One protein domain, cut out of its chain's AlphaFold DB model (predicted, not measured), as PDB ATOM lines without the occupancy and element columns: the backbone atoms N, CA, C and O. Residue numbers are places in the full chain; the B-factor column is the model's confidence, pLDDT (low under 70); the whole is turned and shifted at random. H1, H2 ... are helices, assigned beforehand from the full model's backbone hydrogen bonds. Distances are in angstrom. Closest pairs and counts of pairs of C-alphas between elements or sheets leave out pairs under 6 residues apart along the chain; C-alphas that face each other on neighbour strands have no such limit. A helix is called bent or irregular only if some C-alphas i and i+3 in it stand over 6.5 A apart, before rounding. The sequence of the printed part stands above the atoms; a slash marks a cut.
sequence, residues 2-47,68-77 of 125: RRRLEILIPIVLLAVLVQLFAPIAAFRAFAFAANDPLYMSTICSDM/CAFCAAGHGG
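Overview. This is residues 2 to 47 and 68 to 77 of the 125 residues of an uncharacterized protein of Bradyrhizobium canariense (UniProt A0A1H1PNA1). One long, gently bent helix, H1, makes the length of the model, and two short helices, H2 and H3, form a small head near its far end. Residues 2 to 28, which belong to H1, stick out free of the rest. The printed part has 56 residues, with three named helices in the order H1, H2, H3 and no named strand; the class is all helix. The whole is extended, with a radius of gyration of the C-alphas of 17.3 A and spans of 52 by 23 by 17 A.

Arrangement. H1, residues 2 to 35, was assigned as one helix by its hydrogen bonds but is bent: C-alphas 20 and 23 are 6.7 A apart. Its arms, H1a, residues 2 to 20, and H1b, residues 23 to 35, stand at a shallow tilt of 24 degrees. A tight link of 5 residues joins H1 to H2, residues 41 to 47, yet H1b and H2 are apart. H2 touches H3, residues 69 to 75, at a steep tilt of 59 degrees, opposite ways; their closest C-alphas, of Ser 41 and Cys 71, are 6.8 A apart. H3 is close to H1b but not clearly touching, the closest C-alphas being those of Ala 33 and Gly 74, 7.8 A apart. H1a is apart from H2 and H3. In H1b and H3 every O i to N i+4 pair is within hydrogen-bond range; in H1a 12 of 15 are, and in H2 1 of 3, beside 2 of 4 O i to N i+3 pairs.

Along the chain. H1a begins at C-alpha 2 (-17.691, -25.822, -60.070) and measures 26.9 A from first to last C-alpha. H1b measures 18.4 A and ends at C-alpha 35 (-50.446, -12.341, -95.331). H2 measures 10.2 A. H3 measures 10.0 A and ends at C-alpha 75 (-44.555, -23.046, -104.468).

Size, cuts and confidence. The C-alphas farthest apart, of Arg 2 and Gly 77, are 53.3 A apart. Residues 48 to 67 are not printed, and C-alphas 47 and 68 are 11.1 A apart across this cut, which lies in the link from H2 to H3. The mean pLDDT of the printed part is 76.0; it is under 70 at residues 2, 31, 33 to 47 and 68 to 77.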
ATOM      1  N   ARG A   2     -17.526 -27.216 -59.581       68.81
ATOM      2  CA  ARG A   2     -17.691 -25.822 -60.070       68.81
ATOM      3  C   ARG A   2     -17.365 -25.595 -61.557       68.81
ATOM      4  O   ARG A   2     -18.190 -25.064 -62.280       68.81
ATOM      5  N   ARG A   3     -16.226 -26.108 -62.034       70.88
ATOM      6  CA  ARG A   3     -15.760 -25.927 -63.423       70.88
ATOM      7  C   ARG A   3     -16.685 -26.538 -64.489       70.88
ATOM      8  O   ARG A   3     -16.725 -26.063 -65.611       70.88
ATOM      9  N   ARG A   4     -17.427 -27.604 -64.148       72.94
ATOM     10  CA  ARG A   4     -18.438 -28.193 -65.047       72.94
ATOM     11  C   ARG A   4     -19.728 -27.376 -65.038       72.94
ATOM     12  O   ARG A   4     -20.363 -27.248 -66.074       72.94
ATOM     13  N   LEU A   5     -20.081 -26.796 -63.891       75.88
ATOM     14  CA  LEU A   5     -21.249 -25.930 -63.759       75.88
ATOM     15  C   LEU A   5     -21.074 -24.642 -64.577       75.88
ATOM     16  O   LEU A   5     -21.978 -24.269 -65.310       75.88
ATOM     17  N   GLU A   6     -19.887 -24.032 -64.542       82.75
ATOM     18  CA  GLU A   6     -19.553 -22.832 -65.328       82.75
ATOM     19  C   GLU A   6     -19.668 -23.044 -66.845       82.75
ATOM     20  O   GLU A   6     -20.063 -22.129 -67.558       82.75
ATOM     21  N   ILE A   7     -19.384 -24.253 -67.339       87.25
ATOM     22  CA  ILE A   7     -19.513 -24.599 -68.765       87.25
ATOM     23  C   ILE A   7     -20.971 -24.896 -69.141       87.25
ATOM     24  O   ILE A   7     -21.400 -24.582 -70.248       87.25
ATOM     25  N   LEU A   8     -21.748 -25.493 -68.234       90.25
ATOM     26  CA  LEU A   8     -23.144 -25.846 -68.502       90.25
ATOM     27  C   LEU A   8     -24.081 -24.636 -68.433       90.25
ATOM     28  O   LEU A   8     -25.044 -24.582 -69.192       90.25
ATOM     29  N   ILE A   9     -23.791 -23.651 -67.578       90.56
ATOM     30  CA  ILE A   9     -24.592 -22.425 -67.435       90.56
ATOM     31  C   ILE A   9     -24.858 -21.713 -68.778       90.56
ATOM     32  O   ILE A   9     -26.031 -21.483 -69.077       90.56
ATOM     33  N   PRO A  10     -23.860 -21.384 -69.623       92.12
ATOM     34  CA  PRO A  10     -24.118 -20.697 -70.889       92.12
ATOM     35  C   PRO A  10     -24.906 -21.559 -71.882       92.12
ATOM     36  O   PRO A  10     -25.728 -21.031 -72.625       92.12
ATOM     37  N   ILE A  11     -24.708 -22.881 -71.870       94.31
ATOM     38  CA  ILE A  11     -25.443 -23.816 -72.736       94.31
ATOM     39  C   ILE A  11     -26.922 -23.837 -72.344       94.31
ATOM     40  O   ILE A  11     -27.793 -23.733 -73.204       94.31
ATOM     41  N   VAL A  12     -27.208 -23.930 -71.044       94.19
ATOM     42  CA  VAL A  12     -28.580 -23.899 -70.522       94.19
ATOM     43  C   VAL A  12     -29.230 -22.550 -70.816       94.19
ATOM     44  O   VAL A  12     -30.373 -22.516 -71.261       94.19
ATOM     45  N   LEU A  13     -28.503 -21.444 -70.641       95.62
ATOM     46  CA  LEU A  13     -29.009 -20.109 -70.956       95.62
ATOM     47  C   LEU A  13     -29.371 -19.976 -72.443       95.62
ATOM     48  O   LEU A  13     -30.446 -19.481 -72.769       95.62
ATOM     49  N   LEU A  14     -28.509 -20.466 -73.337       96.06
ATOM     50  CA  LEU A  14     -28.764 -20.467 -74.775       96.06
ATOM     51  C   LEU A  14     -29.965 -21.351 -75.121       96.06
ATOM     52  O   LEU A  14     -30.826 -20.930 -75.889       96.06
ATOM     53  N   ALA A  15     -30.076 -22.536 -74.519       95.50
ATOM     54  CA  ALA A  15     -31.217 -23.422 -74.723       95.50
ATOM     55  C   ALA A  15     -32.538 -22.769 -74.285       95.50
ATOM     56  O   ALA A  15     -33.514 -22.813 -75.032       95.50
ATOM     57  N   VAL A  16     -32.562 -22.112 -73.121       95.75
ATOM     58  CA  VAL A  16     -33.735 -21.365 -72.634       95.75
ATOM     59  C   VAL A  16     -34.072 -20.207 -73.574       95.75
ATOM     60  O   VAL A  16     -35.239 -19.987 -73.893       95.75
ATOM     61  N   LEU A  17     -33.056 -19.500 -74.069       96.25
ATOM     62  CA  LEU A  17     -33.234 -18.407 -75.018       96.25
ATOM     63  C   LEU A  17     -33.856 -18.910 -76.331       96.25
ATOM     64  O   LEU A  17     -34.858 -18.361 -76.788       96.25
ATOM     65  N   VAL A  18     -33.335 -20.003 -76.893       95.81
ATOM     66  CA  VAL A  18     -33.895 -20.638 -78.096       95.81
ATOM     67  C   VAL A  18     -35.330 -21.102 -77.852       95.81
ATOM     68  O   VAL A  18     -36.189 -20.849 -78.691       95.81
ATOM     69  N   GLN A  19     -35.625 -21.717 -76.706       92.56
ATOM     70  CA  GLN A  19     -36.981 -22.165 -76.369       92.56
ATOM     71  C   GLN A  19     -37.979 -21.007 -76.249       92.56
ATOM     72  O   GLN A  19     -39.137 -21.173 -76.628       92.56
ATOM     73  N   LEU A  20     -37.550 -19.836 -75.770       93.94
ATOM     74  CA  LEU A  20     -38.406 -18.654 -75.657       93.94
ATOM     75  C   LEU A  20     -38.680 -18.005 -77.024       93.94
ATOM     76  O   LEU A  20     -39.806 -17.596 -77.306       93.94
ATOM     77  N   PHE A  21     -37.662 -17.926 -77.885       93.69
ATOM     78  CA  PHE A  21     -37.780 -17.269 -79.189       93.69
ATOM     79  C   PHE A  21     -38.353 -18.169 -80.289       93.69
ATOM     80  O   PHE A  21     -39.022 -17.661 -81.190       93.69
ATOM     81  N   ALA A  22     -38.153 -19.488 -80.218       89.38
ATOM     82  CA  ALA A  22     -38.651 -20.445 -81.206       89.38
ATOM     83  C   ALA A  22     -40.166 -20.344 -81.485       89.38
ATOM     84  O   ALA A  22     -40.529 -20.216 -82.656       89.38
ATOM     85  N   PRO A  23     -41.072 -20.342 -80.482       83.00
ATOM     86  CA  PRO A  23     -42.505 -20.235 -80.750       83.00
ATOM     87  C   PRO A  23     -42.873 -18.886 -81.376       83.00
ATOM     88  O   PRO A  23     -43.686 -18.838 -82.295       83.00
ATOM     89  N   ILE A  24     -42.235 -17.790 -80.947       86.44
ATOM     90  CA  ILE A  24     -42.460 -16.450 -81.511       86.44
ATOM     91  C   ILE A  24     -42.062 -16.430 -82.990       86.44
ATOM     92  O   ILE A  24     -42.831 -15.963 -83.830       86.44
ATOM     93  N   ALA A  25     -40.885 -16.964 -83.315       79.69
ATOM     94  CA  ALA A  25     -40.403 -17.059 -84.687       79.69
ATOM     95  C   ALA A  25     -41.327 -17.927 -85.555       79.69
ATOM     96  O   ALA A  25     -41.659 -17.527 -86.669       79.69
ATOM     97  N   ALA A  26     -41.808 -19.058 -85.028       76.00
ATOM     98  CA  ALA A  26     -42.739 -19.933 -85.732       76.00
ATOM     99  C   ALA A  26     -44.055 -19.212 -86.067       76.00
ATOM    100  O   ALA A  26     -44.442 -19.150 -87.233       76.00
ATOM    101  N   PHE A  27     -44.713 -18.592 -85.079       78.88
ATOM    102  CA  PHE A  27     -45.962 -17.857 -85.317       78.88
ATOM    103  C   PHE A  27     -45.776 -16.672 -86.268       78.88
ATOM    104  O   PHE A  27     -46.652 -16.400 -87.088       78.88
ATOM    105  N   ARG A  28     -44.628 -15.986 -86.205       79.12
ATOM    106  CA  ARG A  28     -44.286 -14.919 -87.153       79.12
ATOM    107  C   ARG A  28     -44.126 -15.455 -88.574       79.12
ATOM    108  O   ARG A  28     -44.677 -14.855 -89.488       79.12
ATOM    109  N   ALA A  29     -43.448 -16.586 -88.758       73.19
ATOM    110  CA  ALA A  29     -43.291 -17.213 -90.067       73.19
ATOM    111  C   ALA A  29     -44.645 -17.604 -90.683       73.19
ATOM    112  O   ALA A  29     -44.897 -17.291 -91.845       73.19
ATOM    113  N   PHE A  30     -45.549 -18.196 -89.894       72.88
ATOM    114  CA  PHE A  30     -46.915 -18.489 -90.344       72.88
ATOM    115  C   PHE A  30     -47.698 -17.223 -90.697       72.88
ATOM    116  O   PHE A  30     -48.351 -17.179 -91.736       72.88
ATOM    117  N   ALA A  31     -47.622 -16.184 -89.861       68.50
ATOM    118  CA  ALA A  31     -48.299 -14.920 -90.128       68.50
ATOM    119  C   ALA A  31     -47.785 -14.263 -91.418       68.50
ATOM    120  O   ALA A  31     -48.587 -13.759 -92.198       68.50
ATOM    121  N   PHE A  32     -46.476 -14.294 -91.674       70.88
ATOM    122  CA  PHE A  32     -45.924 -13.779 -92.925       70.88
ATOM    123  C   PHE A  32     -46.385 -14.597 -94.129       70.88
ATOM    124  O   PHE A  32     -46.883 -14.011 -95.079       70.88
ATOM    125  N   ALA A  33     -46.330 -15.929 -94.056       66.81
ATOM    126  CA  ALA A  33     -46.803 -16.793 -95.136       66.81
ATOM    127  C   ALA A  33     -48.305 -16.619 -95.438       66.81
ATOM    128  O   ALA A  33     -48.716 -16.730 -96.590       66.81
ATOM    129  N   ALA A  34     -49.124 -16.337 -94.419       66.75
ATOM    130  CA  ALA A  34     -50.561 -16.126 -94.581       66.75
ATOM    131  C   ALA A  34     -50.918 -14.756 -95.184       66.75
ATOM    132  O   ALA A  34     -51.894 -14.660 -95.924       66.75
ATOM    133  N   ASN A  35     -50.165 -13.700 -94.851       69.25
ATOM    134  CA  ASN A  35     -50.446 -12.341 -95.331       69.25
ATOM    135  C   ASN A  35     -49.758 -12.029 -96.666       69.25
ATOM    136  O   ASN A  35     -50.320 -11.303 -97.481       69.25
ATOM    137  N   ASP A  36     -48.554 -12.558 -96.885       68.69
ATOM    138  CA  ASP A  36     -47.772 -12.344 -98.098       68.69
ATOM    139  C   ASP A  36     -46.969 -13.615 -98.446       68.69
ATOM    140  O   ASP A  36     -45.851 -13.813 -97.954       68.69
ATOM    141  N   PRO A  37     -47.508 -14.491 -99.314       64.62
ATOM    142  CA  PRO A  37     -46.829 -15.720 -99.721       64.62
ATOM    143  C   PRO A  37     -45.534 -15.460-100.514       64.62
ATOM    144  O   PRO A  37     -44.742 -16.384-100.696       64.62
ATOM    145  N   LEU A  38     -45.289 -14.221-100.962       66.06
ATOM    146  CA  LEU A  38     -44.070 -13.814-101.665       66.06
ATOM    147  C   LEU A  38     -43.023 -13.188-100.728       66.06
ATOM    148  O   LEU A  38     -41.880 -12.992-101.133       66.06
ATOM    149  N   TYR A  39     -43.345 -12.926 -99.458       68.31
ATOM    150  CA  TYR A  39     -42.417 -12.278 -98.523       68.31
ATOM    151  C   TYR A  39     -41.070 -13.018 -98.423       68.31
ATOM    152  O   TYR A  39     -39.999 -12.409 -98.477       68.31
ATOM    153  N   MET A  40     -41.115 -14.352 -98.361       64.56
ATOM    154  CA  MET A  40     -39.926 -15.211 -98.295       64.56
ATOM    155  C   MET A  40     -39.277 -15.481 -99.661       64.56
ATOM    156  O   MET A  40     -38.141 -15.956 -99.700       64.56
ATOM    157  N   SER A  41     -39.939 -15.168-100.784       63.25
ATOM    158  CA  SER A  41     -39.347 -15.373-102.113       63.25
ATOM    159  C   SER A  41     -38.200 -14.398-102.372       63.25
ATOM    160  O   SER A  41     -37.250 -14.750-103.065       63.25
ATOM    161  N   THR A  42     -38.230 -13.212-101.753       64.69
ATOM    162  CA  THR A  42     -37.153 -12.208-101.839       64.69
ATOM    163  C   THR A  42     -35.795 -12.744-101.375       64.69
ATOM    164  O   THR A  42     -34.777 -12.412-101.976       64.69
ATOM    165  N   ILE A  43     -35.781 -13.639-100.378       68.12
ATOM    166  CA  ILE A  43     -34.567 -14.300 -99.868       68.12
ATOM    167  C   ILE A  43     -33.937 -15.195-100.944       68.12
ATOM    168  O   ILE A  43     -32.718 -15.289-101.055       68.12
ATOM    169  N   CYS A  44     -34.769 -15.854-101.748       66.06
ATOM    170  CA  CYS A  44     -34.305 -16.808-102.750       66.06
ATOM    171  C   CYS A  44     -33.960 -16.130-104.084       66.06
ATOM    172  O   CYS A  44     -33.061 -16.600-104.779       66.06
ATOM    173  N   SER A  45     -34.604 -15.003-104.409       63.75
ATOM    174  CA  SER A  45     -34.304 -14.205-105.607       63.75
ATOM    175  C   SER A  45     -32.857 -13.692-105.637       63.75
ATOM    176  O   SER A  45     -32.241 -13.655-106.703       63.75
ATOM    177  N   ASP A  46     -32.292 -13.339-104.479       61.84
ATOM    178  CA  ASP A  46     -30.918 -12.820-104.373       61.84
ATOM    179  C   ASP A  46     -29.860 -13.942-104.467       61.84
ATOM    180  O   ASP A  46     -28.781 -13.780-105.042       61.84
ATOM    181  N   MET A  47     -30.215 -15.144-103.997       59.47
ATOM    182  CA  MET A  47     -29.401 -16.355-104.158       59.47
ATOM    183  C   MET A  47     -29.282 -16.782-105.626       59.47
ATOM    184  O   MET A  47     -28.206 -17.207-106.043       59.47
ATOM    185  N   CYS A  68     -35.581 -25.299-101.840       67.44
ATOM    186  CA  CYS A  68     -35.308 -24.995-100.429       67.44
ATOM    187  C   CYS A  68     -36.622 -25.018 -99.630       67.44
ATOM    188  O   CYS A  68     -37.678 -24.731-100.188       67.44
ATOM    189  N   ALA A  69     -36.585 -25.326 -98.329       67.69
ATOM    190  CA  ALA A  69     -37.807 -25.478 -97.525       67.69
ATOM    191  C   ALA A  69     -38.776 -24.279 -97.644       67.69
ATOM    192  O   ALA A  69     -39.990 -24.463 -97.611       67.69
ATOM    193  N   PHE A  70     -38.248 -23.066 -97.855       66.56
ATOM    194  CA  PHE A  70     -39.041 -21.860 -98.099       66.56
ATOM    195  C   PHE A  70     -39.725 -21.856 -99.471       66.56
ATOM    196  O   PHE A  70     -40.935 -21.650 -99.542       66.56
ATOM    197  N   CYS A  71     -38.994 -22.124-100.554       67.56
ATOM    198  CA  CYS A  71     -39.576 -22.204-101.892       67.56
ATOM    199  C   CYS A  71     -40.481 -23.436-102.053       67.56
ATOM    200  O   CYS A  71     -41.506 -23.342-102.717       67.56
ATOM    201  N   ALA A  72     -40.176 -24.557-101.393       68.94
ATOM    202  CA  ALA A  72     -41.047 -25.726-101.329       68.94
ATOM    203  C   ALA A  72     -42.374 -25.399-100.624       68.94
ATOM    204  O   ALA A  72     -43.434 -25.781-101.106       68.94
ATOM    205  N   ALA A  73     -42.337 -24.648 -99.519       64.50
ATOM    206  CA  ALA A  73     -43.545 -24.213 -98.818       64.50
ATOM    207  C   ALA A  73     -44.355 -23.176 -99.621       64.50
ATOM    208  O   ALA A  73     -45.582 -23.256 -99.650       64.50
ATOM    209  N   GLY A  74     -43.682 -22.231-100.290       62.06
ATOM    210  CA  GLY A  74     -44.327 -21.183-101.090       62.06
ATOM    211  C   GLY A  74     -44.893 -21.677-102.428       62.06
ATOM    212  O   GLY A  74     -46.013 -21.324-102.790       62.06
ATOM    213  N   HIS A  75     -44.154 -22.521-103.155       60.84
ATOM    214  CA  HIS A  75     -44.555 -23.046-104.468       60.84
ATOM    215  C   HIS A  75     -45.262 -24.405-104.407       60.84
ATOM    216  O   HIS A  75     -45.945 -24.770-105.360       60.84
ATOM    217  N   GLY A  76     -45.141 -25.151-103.305       59.16
ATOM    218  CA  GLY A  76     -45.735 -26.484-103.148       59.16
ATOM    219  C   GLY A  76     -47.251 -26.496-102.951       59.16
ATOM    220  O   GLY A  76     -47.812 -27.551-102.675       59.16
ATOM    221  N   GLY A  77     -47.925 -25.343-103.045       53.97
ATOM    222  CA  GLY A  77     -49.385 -25.248-102.945       53.97
ATOM    223  C   GLY A  77     -49.961 -25.673-101.588       53.97
ATOM    224  O   GLY A  77     -51.173 -25.818-101.462       53.97
TER     225      GLY A  77